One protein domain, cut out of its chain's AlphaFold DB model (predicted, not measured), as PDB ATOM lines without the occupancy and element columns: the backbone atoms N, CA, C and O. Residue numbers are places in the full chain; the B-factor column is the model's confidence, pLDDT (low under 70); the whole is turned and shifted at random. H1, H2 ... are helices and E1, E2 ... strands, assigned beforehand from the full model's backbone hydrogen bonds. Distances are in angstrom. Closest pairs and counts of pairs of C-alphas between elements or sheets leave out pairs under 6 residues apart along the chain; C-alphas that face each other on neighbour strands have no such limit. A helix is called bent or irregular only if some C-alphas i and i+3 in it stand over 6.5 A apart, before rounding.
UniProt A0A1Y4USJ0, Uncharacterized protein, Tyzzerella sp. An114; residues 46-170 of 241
ATOM      1  N   GLU A  46     124.690 153.465 136.444       78.75
ATOM      2  CA  GLU A  46     125.466 154.538 137.045       78.75
ATOM      3  C   GLU A  46     125.964 154.066 138.411       78.75
ATOM      4  O   GLU A  46     125.188 153.551 139.215       78.75
ATOM      5  N   THR A  47     127.257 154.237 138.683       84.88
ATOM      6  CA  THR A  47     127.837 153.930 139.994       84.88
ATOM      7  C   THR A  47     128.123 155.226 140.741       84.88
ATOM      8  O   THR A  47     128.857 156.077 140.237       84.88
ATOM      9  N   LYS A  48     127.586 155.362 141.958       87.00
ATOM     10  CA  LYS A  48     127.903 156.462 142.884       87.00
ATOM     11  C   LYS A  48     128.601 155.890 144.110       87.00
ATOM     12  O   LYS A  48     128.080 154.972 144.735       87.00
ATOM     13  N   GLU A  49     129.778 156.405 144.439       89.75
ATOM     14  CA  GLU A  49     130.657 155.865 145.482       89.75
ATOM     15  C   GLU A  49     130.968 156.930 146.539       89.75
ATOM     16  O   GLU A  49     131.178 158.097 146.209       89.75
ATOM     17  N   ALA A  50     131.006 156.515 147.805       86.88
ATOM     18  CA  ALA A  50     131.479 157.334 148.911       86.88
ATOM     19  C   ALA A  50     133.008 157.500 148.829       86.88
ATOM     20  O   ALA A  50     133.751 156.526 148.685       86.88
ATOM     21  N   ASN A  51     133.495 158.734 148.936       84.69
ATOM     22  CA  ASN A  51     134.919 159.056 148.870       84.69
ATOM     23  C   ASN A  51     135.659 158.746 150.177       84.69
ATOM     24  O   ASN A  51     136.891 158.687 150.190       84.69
ATOM     25  N   THR A  52     134.930 158.589 151.280       81.06
ATOM     26  CA  THR A  52     135.484 158.422 152.626       81.06
ATOM     27  C   THR A  52     135.187 157.043 153.215       81.06
ATOM     28  O   THR A  52     134.339 156.294 152.733       81.06
ATOM     29  N   ASN A  53     135.916 156.678 154.276       84.12
ATOM     30  CA  ASN A  53     135.626 155.461 155.029       84.12
ATOM     31  C   ASN A  53     134.365 155.682 155.865       84.12
ATOM     32  O   ASN A  53     134.411 156.273 156.946       84.12
ATOM     33  N   ILE A  54     133.246 155.211 155.331       85.81
ATOM     34  CA  ILE A  54     131.940 155.321 155.962       85.81
ATOM     35  C   ILE A  54     131.841 154.338 157.125       85.81
ATOM     36  O   ILE A  54     132.159 153.162 156.974       85.81
ATOM     37  N   THR A  55     131.374 154.822 158.274       81.12
ATOM     38  CA  THR A  55     131.016 153.989 159.434       81.12
ATOM     39  C   THR A  55     129.514 153.984 159.692       81.12
ATOM     40  O   THR A  55     129.042 153.165 160.475       81.12
ATOM     41  N   LYS A  56     128.762 154.892 159.057       82.81
ATOM     42  CA  LYS A  56     127.303 154.955 159.134       82.81
ATOM     43  C   LYS A  56     126.696 155.360 157.790       82.81
ATOM     44  O   LYS A  56     127.133 156.338 157.194       82.81
ATOM     45  N   ALA A  57     125.672 154.651 157.335       85.06
ATOM     46  CA  ALA A  57     124.889 155.011 156.158       85.06
ATOM     47  C   ALA A  57     123.449 155.339 156.563       85.06
ATOM     48  O   ALA A  57     122.794 154.543 157.231       85.06
ATOM     49  N   VAL A  58     122.953 156.501 156.147       84.38
ATOM     50  CA  VAL A  58     121.555 156.907 156.287       84.38
ATOM     51  C   VAL A  58     120.903 156.796 154.915       84.38
ATOM     52  O   VAL A  58     121.307 157.489 153.986       84.38
ATOM     53  N   ILE A  59     119.917 155.919 154.777       83.69
ATOM     54  CA  ILE A  59     119.245 155.636 153.507       83.69
ATOM     55  C   ILE A  59     117.809 156.136 153.600       83.69
ATOM     56  O   ILE A  59     117.022 155.613 154.387       83.69
ATOM     57  N   SER A  60     117.478 157.150 152.807       82.44
ATOM     58  CA  SER A  60     116.153 157.759 152.753       82.44
ATOM     59  C   SER A  60     115.447 157.390 151.454       82.44
ATOM     60  O   SER A  60     116.009 157.549 150.369       82.44
ATOM     61  N   VAL A  61     114.210 156.905 151.553       76.88
ATOM     62  CA  VAL A  61     113.401 156.498 150.399       76.88
ATOM     63  C   VAL A  61     112.031 157.167 150.475       76.88
ATOM     64  O   VAL A  61     111.245 156.888 151.382       76.88
ATOM     65  N   ASN A  62     111.740 158.036 149.503       70.25
ATOM     66  CA  ASN A  62     110.493 158.809 149.469       70.25
ATOM     67  C   ASN A  62     109.317 158.072 148.793       70.25
ATOM     68  O   ASN A  62     108.177 158.493 148.955       70.25
ATOM     69  N   ASP A  63     109.556 156.986 148.045       68.69
ATOM     70  CA  ASP A  63     108.515 156.233 147.322       68.69
ATOM     71  C   ASP A  63     108.945 154.769 147.076       68.69
ATOM     72  O   ASP A  63     110.112 154.427 147.251       68.69
ATOM     73  N   TYR A  64     108.035 153.882 146.654       65.56
ATOM     74  CA  TYR A  64     108.323 152.457 146.440       65.56
ATOM     75  C   TYR A  64     109.516 152.257 145.499       65.56
ATOM     76  O   TYR A  64     109.440 152.611 144.322       65.56
ATOM     77  N   CYS A  65     110.581 151.631 145.991       69.75
ATOM     78  CA  CYS A  65     111.785 151.320 145.229       69.75
ATOM     79  C   CYS A  65     112.258 149.901 145.562       69.75
ATOM     80  O   CYS A  65     112.349 149.543 146.739       69.75
ATOM     81  N   ASP A  66     112.546 149.086 144.543       71.44
ATOM     82  CA  ASP A  66     113.117 147.750 144.746       71.44
ATOM     83  C   ASP A  66     114.633 147.852 144.948       71.44
ATOM     84  O   ASP A  66     115.411 147.966 143.997       71.44
ATOM     85  N   ILE A  67     115.051 147.849 146.211       75.88
ATOM     86  CA  ILE A  67     116.453 147.970 146.603       75.88
ATOM     87  C   ILE A  67     117.007 146.594 146.945       75.88
ATOM     88  O   ILE A  67     116.514 145.903 147.841       75.88
ATOM     89  N   ARG A  68     118.111 146.224 146.295       76.69
ATOM     90  CA  ARG A  68     118.895 145.048 146.673       76.69
ATOM     91  C   ARG A  68     120.166 145.474 147.387       76.69
ATOM     92  O   ARG A  68     120.955 146.248 146.865       76.69
ATOM     93  N   PHE A  69     120.416 144.913 148.553       78.25
ATOM     94  CA  PHE A  69     121.628 145.196 149.309       78.25
ATOM     95  C   PHE A  69     122.665 144.081 149.114       78.25
ATOM     96  O   PHE A  69     122.308 142.914 148.966       78.25
ATOM     97  N   ARG A  70     123.957 144.418 149.085       79.06
ATOM     98  CA  ARG A  70     125.063 143.457 148.931       79.06
ATOM     99  C   ARG A  70     126.264 143.839 149.783       79.06
ATOM    100  O   ARG A  70     126.548 145.018 149.962       79.06
ATOM    101  N   GLN A  71     127.031 142.842 150.223       80.62
ATOM    102  CA  GLN A  71     128.337 143.098 150.820       80.62
ATOM    103  C   GLN A  71     129.297 143.686 149.775       80.62
ATOM    104  O   GLN A  71     129.514 143.133 148.691       80.62
ATOM    105  N   SER A  72     129.907 144.808 150.126       84.31
ATOM    106  CA  SER A  72     130.948 145.456 149.350       84.31
ATOM    107  C   SER A  72     132.263 144.685 149.454       84.31
ATOM    108  O   SER A  72     132.783 144.469 150.548       84.31
ATOM    109  N   LYS A  73     132.831 144.287 148.307       81.94
ATOM    110  CA  LYS A  73     134.114 143.558 148.235       81.94
ATOM    111  C   LYS A  73     135.342 144.450 148.408       81.94
ATOM    112  O   LYS A  73     136.411 143.954 148.740       81.94
ATOM    113  N   ASN A  74     135.210 145.744 148.121       83.12
ATOM    114  CA  ASN A  74     136.298 146.718 148.219       83.12
ATOM    115  C   ASN A  74     136.251 147.510 149.538       83.12
ATOM    116  O   ASN A  74     137.058 148.419 149.720       83.12
ATOM    117  N   GLY A  75     135.317 147.175 150.438       80.38
ATOM    118  CA  GLY A  75     135.139 147.843 151.727       80.38
ATOM    119  C   GLY A  75     134.561 149.255 151.627       80.38
ATOM    120  O   GLY A  75     134.569 149.974 152.620       80.38
ATOM    121  N   LYS A  76     134.068 149.664 150.452       86.81
ATOM    122  CA  LYS A  76     133.489 150.993 150.231       86.81
ATOM    123  C   LYS A  76     131.976 150.950 150.168       86.81
ATOM    124  O   LYS A  76     131.405 149.952 149.727       86.81
ATOM    125  N   PHE A  77     131.344 152.044 150.568       88.25
ATOM    126  CA  PHE A  77     129.919 152.244 150.355       88.25
ATOM    127  C   PHE A  77     129.693 152.800 148.946       88.25
ATOM    128  O   PHE A  77     130.249 153.841 148.596       88.25
ATOM    129  N   TYR A  78     128.916 152.103 148.123       90.38
ATOM    130  CA  TYR A  78     128.552 152.578 146.787       90.38
ATOM    131  C   TYR A  78     127.201 152.026 146.353       90.38
ATOM    132  O   TYR A  78     126.726 151.020 146.873       90.38
ATOM    133  N   VAL A  79     126.576 152.686 145.388       88.25
ATOM    134  CA  VAL A  79     125.289 152.299 144.817       88.25
ATOM    135  C   VAL A  79     125.414 152.171 143.306       88.25
ATOM    136  O   VAL A  79     126.022 153.010 142.643       88.25
ATOM    137  N   GLU A  80     124.841 151.101 142.774       85.38
ATOM    138  CA  GLU A  80     124.625 150.885 141.349       85.38
ATOM    139  C   GLU A  80     123.159 151.187 141.034       85.38
ATOM    140  O   GLU A  80     122.253 150.512 141.527       85.38
ATOM    141  N   VAL A  81     122.926 152.214 140.219       79.44
ATOM    142  CA  VAL A  81     121.598 152.669 139.803       79.44
ATOM    143  C   VAL A  81     121.344 152.190 138.385       79.44
ATOM    144  O   VAL A  81     122.141 152.455 137.484       79.44
ATOM    145  N   PHE A  82     120.239 151.484 138.175       71.81
ATOM    146  CA  PHE A  82     119.854 151.011 136.851       71.81
ATOM    147  C   PHE A  82     119.080 152.122 136.124       71.81
ATOM    148  O   PHE A  82     118.001 152.524 136.557       71.81
ATOM    149  N   GLU A  83     119.614 152.625 135.005       61.56
ATOM    150  CA  GLU A  83     118.902 153.589 134.159       61.56
ATOM    151  C   GLU A  83     117.603 152.964 133.627       61.56
ATOM    152  O   GLU A  83     117.611 151.882 133.032       61.56
ATOM    153  N   GLY A  84     116.489 153.691 133.749       54.06
ATOM    154  CA  GLY A  84     115.207 153.279 133.169       54.06
ATOM    155  C   GLY A  84     114.367 152.341 134.033       54.06
ATOM    156  O   GLY A  84     113.470 151.687 133.507       54.06
ATOM    157  N   SER A  85     114.582 152.332 135.348       48.97
ATOM    158  CA  SER A  85     113.759 151.674 136.380       48.97
ATOM    159  C   SER A  85     112.300 152.174 136.483       48.97
ATOM    160  O   SER A  85     111.602 151.906 137.461       48.97
ATOM    161  N   GLY A  86     111.792 152.883 135.473       50.19
ATOM    162  CA  GLY A  86     110.485 153.520 135.513       50.19
ATOM    163  C   GLY A  86     109.324 152.536 135.632       50.19
ATOM    164  O   GLY A  86     109.307 151.470 135.016       50.19
ATOM    165  N   ASP A  87     108.330 152.873 136.450       49.75
ATOM    166  CA  ASP A  87     107.098 152.094 136.556       49.75
ATOM    167  C   ASP A  87     106.207 152.342 135.327       49.75
ATOM    168  O   ASP A  87     105.668 153.432 135.140       49.75
ATOM    169  N   ILE A  88     106.029 151.324 134.479       50.31
ATOM    170  CA  ILE A  88     105.188 151.422 133.273       50.31
ATOM    171  C   ILE A  88     103.690 151.392 133.606       50.31
ATOM    172  O   ILE A  88     102.875 151.703 132.734       50.31
ATOM    173  N   ARG A  89     103.291 151.098 134.855       49.66
ATOM    174  CA  ARG A  89     101.871 150.979 135.239       49.66
ATOM    175  C   ARG A  89     101.027 152.211 134.881       49.66
ATOM    176  O   ARG A  89      99.831 152.051 134.660       49.66
ATOM    177  N   ASN A  90     101.647 153.385 134.712       48.28
ATOM    178  CA  ASN A  90     100.975 154.635 134.341       48.28
ATOM    179  C   ASN A  90     101.403 155.251 132.989       48.28
ATOM    180  O   ASN A  90     101.086 156.410 132.734       48.28
ATOM    181  N   PHE A  91     102.103 154.526 132.102       46.72
ATOM    182  CA  PHE A  91     102.660 155.073 130.839       46.72
ATOM    183  C   PHE A  91     103.599 156.287 131.017       46.72
ATOM    184  O   PHE A  91     103.881 157.012 130.060       46.72
ATOM    185  N   SER A  92     104.102 156.504 132.229       48.22
ATOM    186  CA  SER A  92     105.078 157.532 132.580       48.22
ATOM    187  C   SER A  92     106.452 156.892 132.741       48.22
ATOM    188  O   SER A  92     106.584 155.853 133.380       48.22
ATOM    189  N   TYR A  93     107.484 157.510 132.173       52.66
ATOM    190  CA  TYR A  93     108.854 157.152 132.518       52.66
ATOM    191  C   TYR A  93     109.167 157.798 133.866       52.66
ATOM    192  O   TYR A  93     109.002 159.004 134.018       52.66
ATOM    193  N   ILE A  94     109.542 156.975 134.837       56.94
ATOM    194  CA  ILE A  94     109.925 157.415 136.177       56.94
ATOM    195  C   ILE A  94     111.426 157.193 136.289       56.94
ATOM    196  O   ILE A  94     111.922 156.128 135.918       56.94
ATOM    197  N   GLU A  95     112.144 158.201 136.756       61.56
ATOM    198  CA  GLU A  95     113.582 158.117 136.981       61.56
ATOM    199  C   GLU A  95     113.840 158.103 138.484       61.56
ATOM    200  O   GLU A  95     113.269 158.902 139.225       61.56
ATOM    201  N   ASN A  96     114.678 157.177 138.954       66.44
ATOM    202  CA  ASN A  96     115.133 157.221 140.337       66.44
ATOM    203  C   ASN A  96     116.240 158.268 140.429       66.44
ATOM    204  O   ASN A  96     117.369 158.041 139.990       66.44
ATOM    205  N   LYS A  97     115.923 159.416 141.013       73.12
ATOM    206  CA  LYS A  97     116.911 160.400 141.413       73.12
ATOM    207  C   LYS A  97     117.588 159.887 142.677       73.12
ATOM    208  O   LYS A  97     117.009 159.882 143.759       73.12
ATOM    209  N   VAL A  98     118.816 159.415 142.504       78.00
ATOM    210  CA  VAL A  98     119.656 158.912 143.591       78.00
ATOM    211  C   VAL A  98     120.735 159.941 143.888       78.00
ATOM    212  O   VAL A  98     121.532 160.263 143.006       78.00
ATOM    213  N   GLU A  99     120.793 160.443 145.111       84.50
ATOM    214  CA  GLU A  99     121.831 161.363 145.569       84.50
ATOM    215  C   GLU A  99     122.640 160.705 146.685       84.50
ATOM    216  O   GLU A  99     122.081 160.185 147.645       84.50
ATOM    217  N   LEU A 100     123.965 160.692 146.531       87.19
ATOM    218  CA  LEU A 100     124.887 160.205 147.550       87.19
ATOM    219  C   LEU A 100     125.719 161.389 148.037       87.19
ATOM    220  O   LEU A 100     126.547 161.910 147.287       87.19
ATOM    221  N   THR A 101     125.489 161.810 149.276       90.19
ATOM    222  CA  THR A 101     126.258 162.872 149.933       90.19
ATOM    223  C   THR A 101     127.006 162.334 151.146       90.19
ATOM    224  O   THR A 101     126.689 161.271 151.682       90.19
ATOM    225  N   GLU A 102     128.037 163.057 151.573       89.62
ATOM    226  CA  GLU A 102     128.893 162.657 152.688       89.62
ATOM    227  C   GLU A 102     129.023 163.800 153.693       89.62
ATOM    228  O   GLU A 102     129.262 164.951 153.321       89.62
ATOM    229  N   ASN A 103     128.927 163.472 154.980       88.69
ATOM    230  CA  ASN A 103     129.298 164.366 156.071       88.69
ATOM    231  C   ASN A 103     130.229 163.622 157.034       88.69
ATOM    232  O   ASN A 103     129.791 162.857 157.894       88.69
ATOM    233  N   GLY A 104     131.536 163.818 156.860       88.62
ATOM    234  CA  GLY A 104     132.544 163.078 157.615       88.62
ATOM    235  C   GLY A 104     132.536 161.593 157.253       88.62
ATOM    236  O   GLY A 104     132.787 161.243 156.109       88.62
ATOM    237  N   ASN A 105     132.271 160.733 158.234       87.12
ATOM    238  CA  ASN A 105     132.176 159.273 158.098       87.12
ATOM    239  C   ASN A 105     130.732 158.773 157.906       87.12
ATOM    240  O   ASN A 105     130.478 157.572 158.046       87.12
ATOM    241  N   ILE A 106     129.792 159.681 157.635       88.31
ATOM    242  CA  ILE A 106     128.382 159.367 157.420       88.31
ATOM    243  C   ILE A 106     128.040 159.581 155.945       88.31
ATOM    244  O   ILE A 106     128.232 160.682 155.423       88.31
ATOM    245  N   ALA A 107     127.518 158.543 155.293       89.75
ATOM    246  CA  ALA A 107     126.956 158.632 153.949       89.75
ATOM    247  C   ALA A 107     125.441 158.815 154.031       89.75
ATOM    248  O   ALA A 107     124.775 158.109 154.787       89.75
ATOM    249  N   TYR A 108     124.900 159.722 153.228       89.19
ATOM    250  CA  TYR A 108     123.465 159.921 153.060       89.19
ATOM    251  C   TYR A 108     123.097 159.531 151.636       89.19
ATOM    252  O   TYR A 108     123.625 160.100 150.681       89.19
ATOM    253  N   LEU A 109     122.234 158.531 151.514       87.94
ATOM    254  CA  LEU A 109     121.698 158.049 150.252       87.94
ATOM    255  C   LEU A 109     120.222 158.431 150.186       87.94
ATOM    256  O   LEU A 109     119.394 157.782 150.824       87.94
ATOM    257  N   ASP A 110     119.907 159.463 149.413       85.38
ATOM    258  CA  ASP A 110     118.538 159.914 149.185       85.38
ATOM    259  C   ASP A 110     118.030 159.365 147.848       85.38
ATOM    260  O   ASP A 110     118.681 159.510 146.809       85.38
ATOM    261  N   ILE A 111     116.876 158.697 147.881       79.38
ATOM    262  CA  ILE A 111     116.247 158.068 146.717       79.38
ATOM    263  C   ILE A 111     114.847 158.658 146.538       79.38
ATOM    264  O   ILE A 111     113.946 158.455 147.356       79.38
ATOM    265  N   GLU A 112     114.662 159.366 145.429       77.69
ATOM    266  CA  GLU A 112     113.408 160.009 145.048       77.69
ATOM    267  C   GLU A 112     112.975 159.542 143.655       77.69
ATOM    268  O   GLU A 112     113.790 159.435 142.740       77.69
ATOM    269  N   LYS A 113     111.680 159.264 143.475       69.38
ATOM    270  CA  LYS A 113     111.107 159.020 142.149       69.38
ATOM    271  C   LYS A 113     110.726 160.345 141.507       69.38
ATOM    272  O   LYS A 113     109.814 161.021 141.974       69.38
ATOM    273  N   ASP A 114     111.399 160.682 140.414       67.00
ATOM    274  CA  ASP A 114     111.034 161.814 139.575       67.00
ATOM    275  C   ASP A 114     110.020 161.365 138.513       67.00
ATOM    276  O   ASP A 114     110.297 160.518 137.654       67.00
ATOM    277  N   TYR A 115     108.819 161.932 138.601       63.62
ATOM    278  CA  TYR A 115     107.701 161.681 137.695       63.62
ATOM    279  C   TYR A 115     107.683 162.640 136.489       63.62
ATOM    280  O   TYR A 115     106.820 162.499 135.617       63.62
ATOM    281  N   GLU A 116     108.586 163.627 136.412       51.78
ATOM    282  CA  GLU A 116     108.409 164.790 135.532       51.78
ATOM    283  C   GLU A 116     108.656 164.550 134.041       51.78
ATOM    284  O   GLU A 116     108.313 165.408 133.229       51.78
ATOM    285  N   ASN A 117     109.157 163.396 133.603       53.28
ATOM    286  CA  ASN A 117     109.459 163.211 132.185       53.28
ATOM    287  C   ASN A 117     108.735 162.015 131.590       53.28
ATOM    288  O   ASN A 117     109.277 160.921 131.512       53.28
ATOM    289  N   SER A 118     107.537 162.250 131.045       50.69
ATOM    290  CA  SER A 118     106.850 161.320 130.145       50.69
ATOM    291  C   SER A 118     107.674 161.091 128.864       50.69
ATOM    292  O   SER A 118     107.364 161.628 127.793       50.69
ATOM    293  N   LYS A 119     108.756 160.306 128.935       53.25
ATOM    294  CA  LYS A 119     109.394 159.768 127.732       53.25
ATOM    295  C   LYS A 119     108.334 158.938 127.015       53.25
ATOM    296  O   LYS A 119     107.609 158.159 127.633       53.25
ATOM    297  N   ARG A 120     108.204 159.136 125.700       59.06
ATOM    298  CA  ARG A 120     107.284 158.335 124.887       59.06
ATOM    299  C   ARG A 120     107.606 156.858 125.090       59.06
ATOM    300  O   ARG A 120     108.773 156.480 125.078       59.06
ATOM    301  N   PHE A 121     106.571 156.036 125.218       61.19
ATOM    302  CA  PHE A 121     106.719 154.587 125.210       61.19
ATOM    303  C   PHE A 121     107.395 154.153 123.898       61.19
ATOM    304  O   PHE A 121     106.861 154.359 122.806       61.19
ATOM    305  N   THR A 122     108.600 153.602 124.006       67.50
ATOM    306  CA  THR A 122     109.418 153.085 122.903       67.50
ATOM    307  C   THR A 122     109.636 151.581 123.060       67.50
ATOM    308  O   THR A 122     109.375 150.997 124.116       67.50
ATOM    309  N   LYS A 123     110.144 150.935 122.003       70.69
ATOM    310  CA  LYS A 123     110.562 149.526 122.055       70.69
ATOM    311  C   LYS A 123     111.595 149.292 123.167       70.69
ATOM    312  O   LYS A 123     111.498 148.297 123.875       70.69
ATOM    313  N   ASP A 124     112.515 150.232 123.359       67.94
ATOM    314  CA  ASP A 124     113.579 150.120 124.358       67.94
ATOM    315  C   ASP A 124     113.027 150.204 125.785       67.94
ATOM    316  O   ASP A 124     113.344 149.350 126.610       67.94
ATOM    317  N   THR A 125     112.111 151.144 126.061       65.75
ATOM    318  CA  THR A 125     111.446 151.230 127.376       65.75
ATOM    319  C   THR A 125     110.601 149.989 127.675       65.75
ATOM    320  O   THR A 125     110.563 149.525 128.809       65.75
ATOM    321  N   PHE A 126     109.947 149.408 126.659       69.94
ATOM    322  CA  PHE A 126     109.201 148.158 126.825       69.94
ATOM    323  C   PHE A 126     110.126 146.976 127.123       69.94
ATOM    324  O   PHE A 126     109.862 146.208 128.045       69.94
ATOM    325  N   ASN A 127     111.227 146.843 126.380       70.25
ATOM    326  CA  ASN A 127     112.193 145.770 126.600       70.25
ATOM    327  C   ASN A 127     112.863 145.881 127.982       70.25
ATOM    328  O   ASN A 127     113.074 144.855 128.623       70.25
ATOM    329  N   GLN A 128     113.145 147.097 128.467       68.25
ATOM    330  CA  GLN A 128     113.652 147.345 129.826       68.25
ATOM    331  C   GLN A 128     112.664 146.891 130.904       68.25
ATOM    332  O   GLN A 128     113.042 146.173 131.824       68.25
ATOM    333  N   PHE A 129     111.382 147.230 130.762       68.44
ATOM    334  CA  PHE A 129     110.349 146.766 131.687       68.44
ATOM    335  C   PHE A 129     110.187 145.251 131.680       68.44
ATOM    336  O   PHE A 129     110.150 144.633 132.738       68.44
ATOM    337  N   VAL A 130     110.138 144.630 130.501       68.06
ATOM    338  CA  VAL A 130     110.054 143.168 130.403       68.06
ATOM    339  C   VAL A 130     111.291 142.518 131.023       68.06
ATOM    340  O   VAL A 130     111.156 141.530 131.737       68.06
ATOM    341  N   SER A 131     112.484 143.083 130.808       66.25
ATOM    342  CA  SER A 131     113.702 142.638 131.489       66.25
ATOM    343  C   SER A 131     113.531 142.690 133.014       66.25
ATOM    344  O   SER A 131     113.769 141.693 133.691       66.25
ATOM    345  N   ARG A 132     113.021 143.801 133.558       63.72
ATOM    346  CA  ARG A 132     112.776 143.969 134.997       63.72
ATOM    347  C   ARG A 132     111.788 142.947 135.561       63.72
ATOM    348  O   ARG A 132     112.133 142.228 136.494       63.72
ATOM    349  N   GLU A 133     110.594 142.858 134.979       64.31
ATOM    350  CA  GLU A 133     109.500 142.030 135.507       64.31
ATOM    351  C   GLU A 133     109.760 140.526 135.345       64.31
ATOM    352  O   GLU A 133     109.398 139.736 136.214       64.31
ATOM    353  N   PHE A 134     110.388 140.101 134.242       60.81
ATOM    354  CA  PHE A 134     110.621 138.675 133.981       60.81
ATOM    355  C   PHE A 134     111.959 138.161 134.522       60.81
ATOM    356  O   PHE A 134     112.072 136.961 134.774       60.81
ATOM    357  N   PHE A 135     112.962 139.029 134.704       58.44
ATOM    358  CA  PHE A 135     114.298 138.639 135.177       58.44
ATOM    359  C   PHE A 135     114.662 139.210 136.559       58.44
ATOM    360  O   PHE A 135     115.783 138.995 137.018       58.44
ATOM    361  N   TYR A 136     113.721 139.864 137.256       61.06
ATOM    362  CA  TYR A 136     113.882 140.387 138.623       61.06
ATOM    363  C   TYR A 136     115.125 141.277 138.798       61.06
ATOM    364  O   TYR A 136     115.972 141.053 139.682       61.06
ATOM    365  N   HIS A 137     115.250 142.290 137.939       64.19
ATOM    366  CA  HIS A 137     116.249 143.341 138.126       64.19
ATOM    367  C   HIS A 137     115.747 144.356 139.170       64.19
ATOM    368  O   HIS A 137     114.676 144.918 138.956       64.19
ATOM    369  N   PRO A 138     116.481 144.593 140.276       70.12
ATOM    370  CA  PRO A 138     116.122 145.635 141.236       70.12
ATOM    371  C   PRO A 138     116.312 147.024 140.613       70.12
ATOM    372  O   PRO A 138     117.068 147.187 139.651       70.12
ATOM    373  N   ASP A 139     115.669 148.030 141.195       72.25
ATOM    374  CA  ASP A 139     115.806 149.432 140.792       72.25
ATOM    375  C   ASP A 139     117.216 149.970 141.080       72.25
ATOM    376  O   ASP A 139     117.768 150.763 140.312       72.25
ATOM    377  N   LEU A 140     117.813 149.525 142.188       77.81
ATOM    378  CA  LEU A 140     119.189 149.834 142.564       77.81
ATOM    379  C   LEU A 140     119.800 148.731 143.430       77.81
ATOM    380  O   LEU A 140     119.099 147.995 144.133       77.81
ATOM    381  N   ILE A 141     121.127 148.623 143.379       81.81
ATOM    382  CA  ILE A 141     121.901 147.764 144.274       81.81
ATOM    383  C   ILE A 141     122.785 148.633 145.164       81.81
ATOM    384  O   ILE A 141     123.639 149.359 144.662       81.81
ATOM    385  N   VAL A 142     122.620 148.532 146.481       84.94
ATOM    386  CA  VAL A 142     123.477 149.215 147.462       84.94
ATOM    387  C   VAL A 142     124.525 148.242 147.987       84.94
ATOM    388  O   VAL A 142     124.194 147.177 148.510       84.94
ATOM    389  N   TYR A 143     125.792 148.619 147.876       86.69
ATOM    390  CA  TYR A 143     126.927 147.860 148.378       86.69
ATOM    391  C   TYR A 143     127.426 148.458 149.687       86.69
ATOM    392  O   TYR A 143     127.811 149.625 149.756       86.69
ATOM    393  N   ILE A 144     127.434 147.628 150.724       84.00
ATOM    394  CA  ILE A 144     127.670 148.018 152.111       84.00
ATOM    395  C   ILE A 144     128.980 147.390 152.620       84.00
ATOM    396  O   ILE A 144     129.171 146.193 152.421       84.00
ATOM    397  N   PRO A 145     129.898 148.138 153.260       83.81
ATOM    398  CA  PRO A 145     131.061 147.573 153.954       83.81
ATOM    399  C   PRO A 145     130.676 146.708 155.169       83.81
ATOM    400  O   PRO A 145     129.599 146.867 155.722       83.81
ATOM    401  N   GLU A 146     131.569 145.813 155.612       74.00
ATOM    402  CA  GLU A 146     131.269 144.808 156.660       74.00
ATOM    403  C   GLU A 146     130.909 145.402 158.033       74.00
ATOM    404  O   GLU A 146     130.163 144.784 158.783       74.00
ATOM    405  N   ASN A 147     131.439 146.581 158.372       73.69
ATOM    406  CA  ASN A 147     131.336 147.166 159.711       73.69
ATOM    407  C   ASN A 147     130.791 148.595 159.638       73.69
ATOM    408  O   ASN A 147     131.520 149.553 159.906       73.69
ATOM    409  N   ILE A 148     129.529 148.742 159.232       76.50
ATOM    410  CA  ILE A 148     128.843 150.037 159.255       76.50
ATOM    411  C   ILE A 148     127.491 149.936 159.951       76.50
ATOM    412  O   ILE A 148     126.809 148.918 159.874       76.50
ATOM    413  N   GLU A 149     127.089 151.027 160.587       74.44
ATOM    414  CA  GLU A 149     125.718 151.235 161.042       74.44
ATOM    415  C   GLU A 149     124.838 151.628 159.844       74.44
ATOM    416  O   GLU A 149     125.255 152.428 159.002       74.44
ATOM    417  N   ILE A 150     123.622 151.089 159.751       77.38
ATOM    418  CA  ILE A 150     122.653 151.462 158.713       77.38
ATOM    419  C   ILE A 150     121.409 152.015 159.393       77.38
ATOM    420  O   ILE A 150     120.797 151.347 160.220       77.38
ATOM    421  N   GLU A 151     121.017 153.223 159.010       77.12
ATOM    422  CA  GLU A 151     119.774 153.863 159.426       77.12
ATOM    423  C   GLU A 151     118.894 154.052 158.193       77.12
ATOM    424  O   GLU A 151     119.341 154.600 157.186       77.12
ATOM    425  N   THR A 152     117.637 153.618 158.254       73.94
ATOM    426  CA  THR A 152     116.699 153.753 157.133       73.94
ATOM    427  C   THR A 152     115.569 154.706 157.476       73.94
ATOM    428  O   THR A 152     115.011 154.632 158.569       73.94
ATOM    429  N   LYS A 153     115.206 155.583 156.539       72.81
ATOM    430  CA  LYS A 153     114.131 156.574 156.672       72.81
ATOM    431  C   LYS A 153     113.170 156.446 155.492       72.81
ATOM    432  O   LYS A 153     113.610 156.298 154.357       72.81
ATOM    433  N   GLY A 154     111.867 156.504 155.747       65.56
ATOM    434  CA  GLY A 154     110.850 156.479 154.693       65.56
ATOM    435  C   GLY A 154     109.434 156.303 155.241       65.56
ATOM    436  O   GLY A 154     109.249 155.741 156.319       65.56
ATOM    437  N   GLU A 155     108.438 156.796 154.498       56.97
ATOM    438  CA  GLU A 155     107.013 156.714 154.872       56.97
ATOM    439  C   GLU A 155     106.377 155.353 154.528       56.97
ATOM    440  O   GLU A 155     105.406 154.938 155.163       56.97
ATOM    441  N   TYR A 156     106.945 154.622 153.562       52.75
ATOM    442  CA  TYR A 156     106.494 153.287 153.168       52.75
ATOM    443  C   TYR A 156     107.436 152.215 153.730       52.75
ATOM    444  O   TYR A 156     108.549 152.004 153.256       52.75
ATOM    445  N   TYR A 157     106.963 151.568 154.793       43.91
ATOM    446  CA  TYR A 157     107.660 150.561 155.590       43.91
ATOM    447  C   TYR A 157     108.217 149.365 154.788       43.91
ATOM    448  O   TYR A 157     107.621 148.932 153.802       43.91
ATOM    449  N   HIS A 158     109.299 148.790 155.346       46.16
ATOM    450  CA  HIS A 158     109.998 147.523 155.034       46.16
ATOM    451  C   HIS A 158     111.407 147.594 154.419       46.16
ATOM    452  O   HIS A 158     111.902 146.569 153.951       46.16
ATOM    453  N   ILE A 159     112.134 148.714 154.523       50.75
ATOM    454  CA  ILE A 159     113.584 148.674 154.233       50.75
ATOM    455  C   ILE A 159     114.300 147.742 155.224       50.75
ATOM    456  O   ILE A 159     115.121 146.938 154.803       50.75
ATOM    457  N   GLU A 160     113.912 147.732 156.503       43.34
ATOM    458  CA  GLU A 160     114.466 146.806 157.504       43.34
ATOM    459  C   GLU A 160     114.276 145.330 157.108       43.34
ATOM    460  O   GLU A 160     115.213 144.544 157.183       43.34
ATOM    461  N   GLN A 161     113.112 144.939 156.574       42.59
ATOM    462  CA  GLN A 161     112.905 143.566 156.085       42.59
ATOM    463  C   GLN A 161     113.670 143.278 154.779       42.59
ATOM    464  O   GLN A 161     114.081 142.137 154.551       42.59
ATOM    465  N   LEU A 162     113.898 144.285 153.928       45.75
ATOM    466  CA  LEU A 162     114.683 144.182 152.687       45.75
ATOM    467  C   LEU A 162     116.196 144.083 152.949       45.75
ATOM    468  O   LEU A 162     116.884 143.334 152.252       45.75
ATOM    469  N   ILE A 163     116.694 144.758 153.990       47.50
ATOM    470  CA  ILE A 163     118.058 144.618 154.518       47.50
ATOM    471  C   ILE A 163     118.289 143.149 154.914       47.50
ATOM    472  O   ILE A 163     119.238 142.522 154.456       47.50
ATOM    473  N   TYR A 164     117.388 142.511 155.659       44.91
ATOM    474  CA  TYR A 164     117.635 141.129 156.108       44.91
ATOM    475  C   TYR A 164     117.296 140.039 155.077       44.91
ATOM    476  O   TYR A 164     117.901 138.958 155.084       44.91
ATOM    477  N   SER A 165     116.353 140.289 154.164       39.38
ATOM    478  CA  SER A 165     115.938 139.284 153.174       39.38
ATOM    479  C   SER A 165     116.899 139.154 151.988       39.38
ATOM    480  O   SER A 165     117.032 138.046 151.471       39.38
ATOM    481  N   ASN A 166     117.634 140.214 151.619       41.25
ATOM    482  CA  ASN A 166     118.458 140.234 150.403       41.25
ATOM    483  C   ASN A 166     119.958 140.522 150.598       41.25
ATOM    484  O   ASN A 166     120.676 140.523 149.597       41.25
ATOM    485  N   ILE A 167     120.462 140.719 151.826       51.00
ATOM    486  CA  ILE A 167     121.912 140.848 152.040       51.00
ATOM    487  C   ILE A 167     122.591 139.478 152.145       51.00
ATOM    488  O   ILE A 167     122.368 138.722 153.093       51.00
ATOM    489  N   ASP A 168     123.479 139.195 151.191       46.34
ATOM    490  CA  ASP A 168     124.540 138.188 151.319       46.34
ATOM    491  C   ASP A 168     125.688 138.787 152.155       46.34
ATOM    492  O   ASP A 168     126.652 139.338 151.618       46.34
ATOM    493  N   PHE A 169     125.568 138.735 153.485       54.16
ATOM    494  CA  PHE A 169     126.700 138.921 154.398       54.16
ATOM    495  C   PHE A 169     127.324 137.551 154.670       54.16
ATOM    496  O   PHE A 169     126.604 136.582 154.906       54.16
ATOM    497  N   ALA A 170     128.653 137.478 154.764       51.28
ATOM    498  CA  ALA A 170     129.324 136.283 155.281       51.28
ATOM    499  C   ALA A 170     128.892 135.932 156.729       51.28
ATOM    500  O   ALA A 170     128.996 134.775 157.121       51.28
TER     501      ALA A 170
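This is residues 46 to 170 of the 241 residues of an uncharacterized protein of Tyzzerella sp. An114 (UniProt A0A1Y4USJ0). Two four-stranded sheets lie face to face as a sandwich, their strands running nearly along each other, with the short helix H2 covering the side where the edge strands E3 and E8 lie. The helix H1 sits beyond one end of the sandwich, on neither sheet, and with the link from E4 to E5 it lengthens the domain along the strands. The printed part has 125 residues, with two named helices and eight named strands in the order E1, E2, E3, E4, E5, E6, H1, E7, E8, H2. One sheet runs E1, E4, E7, E3 and the other E5, E6, E2, E8, both mixed; the class is mixed, helices and strands. The whole is compact, with a radius of gyration of the C-alphas of 15.0 A, and only just elongated, with spans of 42 by 28 by 26 A.

E1, residues 46 to 49, begins with C-alpha 46 at (125.466, 154.538, 137.045) and is 10.0 A long from first to last C-alpha. E2, residues 56 to 61, is 16.5 A long; E3, residues 67 to 71, is 13.5 A; E4, residues 78 to 82, is 13.3 A. The longest strands by residues follow: E5, residues 95 to 103, is 25.5 A long, and E6, residues 106 to 114, is 25.0 A. H1, residues 123 to 135, is 17.5 A long, with C-alpha 123 at (110.562, 149.526, 122.055). E7, residues 140 to 144, is 12.9 A long, and E8, residues 149 to 154, is 17.0 A. H2, residues 159 to 166, is 10.5 A long and ends with C-alpha 166 at (118.458, 140.234, 150.403); it is neither bent nor irregular, but only just: C-alphas 163 and 166 are 6.0 A apart.

The two sheets form a sandwich, two sheets face to face: the parts that face each other are 9.9 A centre to centre and their best planes 3 degrees apart, with the strands of the one at 7 degrees to those of the other. In the first sheet E1 and E4 are antiparallel, with N 46 and O 81 at 2.9 A. E4 and E7 are antiparallel, with N 80 and O 141 at 2.8 A. E7 and E3 are parallel, with N 70 and O 142 at 2.8 A. In the second sheet E5 and E6 form a hairpin, antiparallel, with N 97 and O 112 at 2.7 A. E6 and E2 are parallel, with N 58 and O 107 at 2.8 A, and E2 and E8 are parallel, with N 57 and O 149 at 2.8 A. This sheet is twisted, its C-alphas lying up to 4.2 A off its best plane. Between the edge strands E1 and E5 the closest C-alphas are those of Lys 48 and Leu 100, 6.7 A apart. H2 only grazes both sheets; its closest C-alphas to E3 are those of Asn 166 and Phe 69, at 6.0 A, and to E8 those of Ile 159 and Thr 152, at 6.6 A. H1 and H2 are apart. In H1 and H2 every O i to N i+4 pair is within hydrogen-bond range.

The two C-alphas farthest apart are those of Gly 104 and Lys 123, at 43.9 A. The printed part has no cut. The link from E4 to E5, residues 83 to 94, is long. The mean pLDDT of the printed part is 70.0, and 57 residues are under 70, among them residues 83 to 96, 113 to 122 and 154 to 170; the mean of H2 is 44.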